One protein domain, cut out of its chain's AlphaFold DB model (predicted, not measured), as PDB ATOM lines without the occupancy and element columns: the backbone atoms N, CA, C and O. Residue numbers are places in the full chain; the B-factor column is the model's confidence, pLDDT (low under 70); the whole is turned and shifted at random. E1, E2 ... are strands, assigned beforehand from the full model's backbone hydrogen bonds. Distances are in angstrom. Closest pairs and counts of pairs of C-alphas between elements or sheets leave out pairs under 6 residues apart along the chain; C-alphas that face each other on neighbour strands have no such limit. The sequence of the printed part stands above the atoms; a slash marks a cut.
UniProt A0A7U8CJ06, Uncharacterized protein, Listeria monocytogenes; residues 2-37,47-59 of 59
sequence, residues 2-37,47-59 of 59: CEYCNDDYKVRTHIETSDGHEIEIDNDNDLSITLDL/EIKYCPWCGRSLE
ATOM      1  N   CYS A   2      -2.522  79.671  12.330       59.25
ATOM      2  CA  CYS A   2      -1.954  80.187  11.088       59.25
ATOM      3  C   CYS A   2      -1.945  79.092  10.007       59.25
ATOM      4  O   CYS A   2      -1.290  78.064  10.167       59.25
ATOM      5  N   GLU A   3      -2.653  79.326   8.902       56.75
ATOM      6  CA  GLU A   3      -2.776  78.397   7.764       56.75
ATOM      7  C   GLU A   3      -1.433  78.084   7.072       56.75
ATOM      8  O   GLU A   3      -1.277  77.044   6.436       56.75
ATOM      9  N   TYR A   4      -0.437  78.958   7.256       56.97
ATOM     10  CA  TYR A   4       0.923  78.837   6.719       56.97
ATOM     11  C   TYR A   4       1.926  78.191   7.679       56.97
ATOM     12  O   TYR A   4       3.059  77.914   7.287       56.97
ATOM     13  N   CYS A   5       1.531  77.992   8.935       61.53
ATOM     14  CA  CYS A   5       2.376  77.503  10.021       61.53
ATOM     15  C   CYS A   5       2.180  76.000  10.267       61.53
ATOM     16  O   CYS A   5       2.594  75.502  11.309       61.53
ATOM     17  N   ASN A   6       1.513  75.305   9.336       54.31
ATOM     18  CA  ASN A   6       1.238  73.873   9.413       54.31
ATOM     19  C   ASN A   6       2.520  73.070   9.683       54.31
ATOM     20  O   ASN A   6       3.487  73.210   8.940       54.31
ATOM     21  N   ASP A   7       2.455  72.267  10.752       57.22
ATOM     22  CA  ASP A   7       3.279  71.154  11.262       57.22
ATOM     23  C   ASP A   7       4.822  71.219  11.250       57.22
ATOM     24  O   ASP A   7       5.449  70.616  12.121       57.22
ATOM     25  N   ASP A   8       5.458  71.963  10.351       57.44
ATOM     26  CA  ASP A   8       6.911  71.915  10.143       57.44
ATOM     27  C   ASP A   8       7.702  72.887  11.034       57.44
ATOM     28  O   ASP A   8       8.924  72.778  11.162       57.44
ATOM     29  N   TYR A   9       7.024  73.840  11.679       56.81
ATOM     30  CA  TYR A   9       7.670  74.888  12.467       56.81
ATOM     31  C   TYR A   9       7.197  74.883  13.920       56.81
ATOM     32  O   TYR A   9       6.010  74.980  14.222       56.81
ATOM     33  N   LYS A  10       8.160  74.808  14.848       58.44
ATOM     34  CA  LYS A  10       7.899  74.860  16.289       58.44
ATOM     35  C   LYS A  10       7.318  76.230  16.654       58.44
ATOM     36  O   LYS A  10       7.972  77.246  16.416       58.44
ATOM     37  N   VAL A  11       6.121  76.229  17.244       63.72
ATOM     38  CA  VAL A  11       5.443  77.437  17.734       63.72
ATOM     39  C   VAL A  11       6.370  78.198  18.681       63.72
ATOM     40  O   VAL A  11       6.936  77.607  19.607       63.72
ATOM     41  N   ARG A  12       6.533  79.498  18.435       66.88
ATOM     42  CA  ARG A  12       7.265  80.418  19.308       66.88
ATOM     43  C   ARG A  12       6.246  81.306  20.006       66.88
ATOM     44  O   ARG A  12       5.634  82.151  19.370       66.88
ATOM     45  N   THR A  13       6.037  81.071  21.294       72.12
ATOM     46  CA  THR A  13       5.166  81.916  22.122       72.12
ATOM     47  C   THR A  13       5.933  83.068  22.751       72.12
ATOM     48  O   THR A  13       5.328  84.073  23.075       72.12
ATOM     49  N   HIS A  14       7.256  82.943  22.889       81.44
ATOM     50  CA  HIS A  14       8.107  83.952  23.506       81.44
ATOM     51  C   HIS A  14       9.498  83.971  22.853       81.44
ATOM     52  O   HIS A  14      10.076  82.913  22.571       81.44
ATOM     53  N   ILE A  15      10.017  85.169  22.598       81.25
ATOM     54  CA  ILE A  15      11.362  85.444  22.090       81.25
ATOM     55  C   ILE A  15      11.963  86.539  22.967       81.25
ATOM     56  O   ILE A  15      11.389  87.615  23.078       81.25
ATOM     57  N   GLU A  16      13.146  86.276  23.506       84.56
ATOM     58  CA  GLU A  16      13.965  87.255  24.217       84.56
ATOM     59  C   GLU A  16      15.216  87.527  23.373       84.56
ATOM     60  O   GLU A  16      15.876  86.591  22.898       84.56
ATOM     61  N   THR A  17      15.519  88.797  23.110       80.25
ATOM     62  CA  THR A  17      16.744  89.194  22.405       80.25
ATOM     63  C   THR A  17      17.911  89.312  23.384       80.25
ATOM     64  O   THR A  17      17.724  89.462  24.587       80.25
ATOM     65  N   SER A  18      19.148  89.289  22.878       83.06
ATOM     66  CA  SER A  18      20.343  89.526  23.707       83.06
ATOM     67  C   SER A  18      20.347  90.887  24.405       83.06
ATOM     68  O   SER A  18      21.058  91.060  25.390       83.06
ATOM     69  N   ASP A  19      19.565  91.824  23.873       80.31
ATOM     70  CA  ASP A  19      19.479  93.209  24.319       80.31
ATOM     71  C   ASP A  19      18.287  93.413  25.277       80.31
ATOM     72  O   ASP A  19      17.906  94.543  25.556       80.31
ATOM     73  N   GLY A  20      17.675  92.320  25.762       83.00
ATOM     74  CA  GLY A  20      16.605  92.345  26.767       83.00
ATOM     75  C   GLY A  20      15.219  92.690  26.221       83.00
ATOM     76  O   GLY A  20      14.301  92.951  26.993       83.00
ATOM     77  N   HIS A  21      15.035  92.722  24.899       84.56
ATOM     78  CA  HIS A  21      13.713  92.938  24.316       84.56
ATOM     79  C   HIS A  21      12.925  91.636  24.302       84.56
ATOM     80  O   HIS A  21      13.461  90.578  23.967       84.56
ATOM     81  N   GLU A  22      11.631  91.732  24.569       87.62
ATOM     82  CA  GLU A  22      10.746  90.578  24.641       87.62
ATOM     83  C   GLU A  22       9.640  90.694  23.596       87.62
ATOM     84  O   GLU A  22       9.050  91.755  23.388       87.62
ATOM     85  N   ILE A  23       9.354  89.581  22.928       84.25
ATOM     86  CA  ILE A  23       8.246  89.440  21.987       84.25
ATOM     87  C   ILE A  23       7.435  88.228  22.423       84.25
ATOM     88  O   ILE A  23       7.966  87.117  22.477       84.25
ATOM     89  N   GLU A  24       6.153  88.428  22.699       86.75
ATOM     90  CA  GLU A  24       5.241  87.376  23.142       86.75
ATOM     91  C   GLU A  24       4.005  87.314  22.244       86.75
ATOM     92  O   GLU A  24       3.509  88.338  21.770       86.75
ATOM     93  N   ILE A  25       3.517  86.096  22.010       83.12
ATOM     94  CA  ILE A  25       2.197  85.852  21.433       83.12
ATOM     95  C   ILE A  25       1.393  85.062  22.448       83.12
ATOM     96  O   ILE A  25       1.780  83.946  22.813       83.12
ATOM     97  N   ASP A  26       0.276  85.631  22.878       80.81
ATOM     98  CA  ASP A  26      -0.597  84.970  23.835       80.81
ATOM     99  C   ASP A  26      -1.509  83.918  23.175       80.81
ATOM    100  O   ASP A  26      -1.474  83.648  21.968       80.81
ATOM    101  N   ASN A  27      -2.346  83.280  23.995       77.12
ATOM    102  CA  ASN A  27      -3.266  82.241  23.530       77.12
ATOM    103  C   ASN A  27      -4.391  82.782  22.628       77.12
ATOM    104  O   ASN A  27      -4.999  81.997  21.894       77.12
ATOM    105  N   ASP A  28      -4.642  84.091  22.657       81.06
ATOM    106  CA  ASP A  28      -5.623  84.780  21.822       81.06
ATOM    107  C   ASP A  28      -5.007  85.269  20.492       81.06
ATOM    108  O   ASP A  28      -5.728  85.687  19.583       81.06
ATOM    109  N   ASN A  29      -3.710  85.007  20.275       71.62
ATOM    110  CA  ASN A  29      -2.884  85.447  19.143       71.62
ATOM    111  C   ASN A  29      -2.581  86.955  19.154       71.62
ATOM    112  O   ASN A  29      -2.254  87.509  18.097       71.62
ATOM    113  N   ASP A  30      -2.644  87.603  20.315       81.38
ATOM    114  CA  ASP A  30      -2.234  88.995  20.462       81.38
ATOM    115  C   ASP A  30      -0.707  89.081  20.575       81.38
ATOM    116  O   ASP A  30      -0.067  88.361  21.345       81.38
ATOM    117  N   LEU A  31      -0.112  89.966  19.767       83.12
ATOM    118  CA  LEU A  31       1.330  90.204  19.725       83.12
ATOM    119  C   LEU A  31       1.698  91.340  20.682       83.12
ATOM    120  O   LEU A  31       1.291  92.485  20.474       83.12
ATOM    121  N   SER A  32       2.533  91.035  21.669       87.44
ATOM    122  CA  SER A  32       3.110  92.010  22.593       87.44
ATOM    123  C   SER A  32       4.608  92.161  22.340       87.44
ATOM    124  O   SER A  32       5.312  91.170  22.153       87.44
ATOM    125  N   ILE A  33       5.096  93.403  22.315       86.06
ATOM    126  CA  ILE A  33       6.519  93.728  22.155       86.06
ATOM    127  C   ILE A  33       6.920  94.662  23.294       86.06
ATOM    128  O   ILE A  33       6.415  95.784  23.382       86.06
ATOM    129  N   THR A  34       7.838  94.205  24.138       87.44
ATOM    130  CA  THR A  34       8.423  94.982  25.231       87.44
ATOM    131  C   THR A  34       9.843  95.361  24.846       87.44
ATOM    132  O   THR A  34      10.672  94.501  24.547       87.44
ATOM    133  N   LEU A  35      10.121  96.662  24.824       84.69
ATOM    134  CA  LEU A  35      11.418  97.196  24.430       84.69
ATOM    135  C   LEU A  35      12.136  97.739  25.661       84.69
ATOM    136  O   LEU A  35      11.659  98.684  26.288       84.69
ATOM    137  N   ASP A  36      13.276  97.137  25.984       84.12
ATOM    138  CA  ASP A  36      14.205  97.647  26.993       84.12
ATOM    139  C   ASP A  36      15.120  98.698  26.351       84.12
ATOM    140  O   ASP A  36      16.117  98.372  25.709       84.12
ATOM    141  N   LEU A  37      14.714  99.966  26.421       80.44
ATOM    142  CA  LEU A  37      15.425 101.081  25.795       80.44
ATOM    143  C   LEU A  37      15.804 102.133  26.833       80.44
ATOM    144  O   LEU A  37      14.984 102.537  27.659       80.44
ATOM    145  N   GLU A  47      10.376  96.431  12.493       82.81
ATOM    146  CA  GLU A  47      10.164  95.705  11.244       82.81
ATOM    147  C   GLU A  47      10.010  94.208  11.534       82.81
ATOM    148  O   GLU A  47      10.929  93.553  12.027       82.81
ATOM    149  N   ILE A  48       8.845  93.652  11.201       78.44
ATOM    150  CA  ILE A  48       8.553  92.227  11.378       78.44
ATOM    151  C   ILE A  48       8.850  91.513  10.058       78.44
ATOM    152  O   ILE A  48       8.031  91.504   9.146       78.44
ATOM    153  N   LYS A  49      10.039  90.912   9.956       81.50
ATOM    154  CA  LYS A  49      10.481  90.164   8.757       81.50
ATOM    155  C   LYS A  49      10.037  88.707   8.745       81.50
ATOM    156  O   LYS A  49      10.039  88.058   7.704       81.50
ATOM    157  N   TYR A  50       9.700  88.178   9.914       78.75
ATOM    158  CA  TYR A  50       9.374  86.774  10.107       78.75
ATOM    159  C   TYR A  50       8.049  86.654  10.842       78.75
ATOM    160  O   TYR A  50       7.760  87.450  11.732       78.75
ATOM    161  N   CYS A  51       7.266  85.635  10.501       77.44
ATOM    162  CA  CYS A  51       6.049  85.290  11.209       77.44
ATOM    163  C   CYS A  51       6.389  85.044  12.687       77.44
ATOM    164  O   CYS A  51       7.149  84.113  12.972       77.44
ATOM    165  N   PRO A  52       5.821  85.813  13.629       73.44
ATOM    166  CA  PRO A  52       6.110  85.642  15.051       73.44
ATOM    167  C   PRO A  52       5.761  84.231  15.553       73.44
ATOM    168  O   PRO A  52       6.442  83.688  16.415       73.44
ATOM    169  N   TRP A  53       4.753  83.594  14.947       72.94
ATOM    170  CA  TRP A  53       4.258  82.276  15.341       72.94
ATOM    171  C   TRP A  53       5.187  81.122  14.938       72.94
ATOM    172  O   TRP A  53       5.410  80.197  15.719       72.94
ATOM    173  N   CYS A  54       5.709  81.143  13.706       74.50
ATOM    174  CA  CYS A  54       6.436  80.008  13.113       74.50
ATOM    175  C   CYS A  54       7.857  80.330  12.628       74.50
ATOM    176  O   CYS A  54       8.613  79.427  12.279       74.50
ATOM    177  N   GLY A  55       8.250  81.602  12.595       74.06
ATOM    178  CA  GLY A  55       9.571  82.042  12.145       74.06
ATOM    179  C   GLY A  55       9.795  82.006  10.629       74.06
ATOM    180  O   GLY A  55      10.922  82.226  10.188       74.06
ATOM    181  N   ARG A  56       8.767  81.741   9.813       77.75
ATOM    182  CA  ARG A  56       8.862  81.823   8.345       77.75
ATOM    183  C   ARG A  56       9.024  83.277   7.894       77.75
ATOM    184  O   ARG A  56       8.383  84.152   8.461       77.75
ATOM    185  N   SER A  57       9.828  83.528   6.861       81.00
ATOM    186  CA  SER A  57       9.939  84.860   6.243       81.00
ATOM    187  C   SER A  57       8.580  85.342   5.725       81.00
ATOM    188  O   SER A  57       7.865  84.570   5.081       81.00
ATOM    189  N   LEU A  58       8.243  86.599   6.004       75.19
ATOM    190  CA  LEU A  58       7.123  87.312   5.395       75.19
ATOM    191  C   LEU A  58       7.686  87.985   4.136       75.19
ATOM    192  O   LEU A  58       8.367  89.001   4.238       75.19
ATOM    193  N   GLU A  59       7.540  87.332   2.983       66.62
ATOM    194  CA  GLU A  59       7.841  87.930   1.668       66.62
ATOM    195  C   GLU A  59       6.727  88.880   1.219       66.62
ATOM    196  O   GLU A  59       5.542  88.555   1.476       66.62
TER     197      GLU A  59
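This is residues 2 to 37 and 47 to 59 of the 59 residues of an uncharacterized protein of Listeria monocytogenes (UniProt A0A7U8CJ06). There is little regular structure here: a small sheet of three short strands, with residues 47 to 59 looped over one face and residues 2 to 13 leading into E1 as a long unnamed stretch. The printed part has 49 residues, 11 of them in E1, E2 and E3, in that order along the chain and across the antiparallel sheet; the class is all strand. It is only just compact, close to loose, with radius of gyration of the C-alphas 11.4 A and spans of 34 by 24 by 16 A.

Look first at E1, residues 14 to 16, and E2, residues 22 to 25, a hairpin at 171 degrees; N 15 and O 23 are within hydrogen-bond range at 2.8 A. E3, residues 31 to 34, completes a meander, each strand the antiparallel neighbour of the one before; in hairpin E2 and E3, at 165 degrees, N 24 and O 32 are 2.9 A apart. Both links are tight.

Find C-alpha 14 at (8.107, 83.952, 23.506), where E1 begins its 6.8 A. E2 runs 10.3 A, and E3 10.2 A to C-alpha 34 at (8.423, 94.982, 25.231).

Residues 38 to 46 are not printed; C-alphas 37 and 47 are 16.4 A apart across this cut. Residues 2 to 12 and 59 have pLDDT under 70.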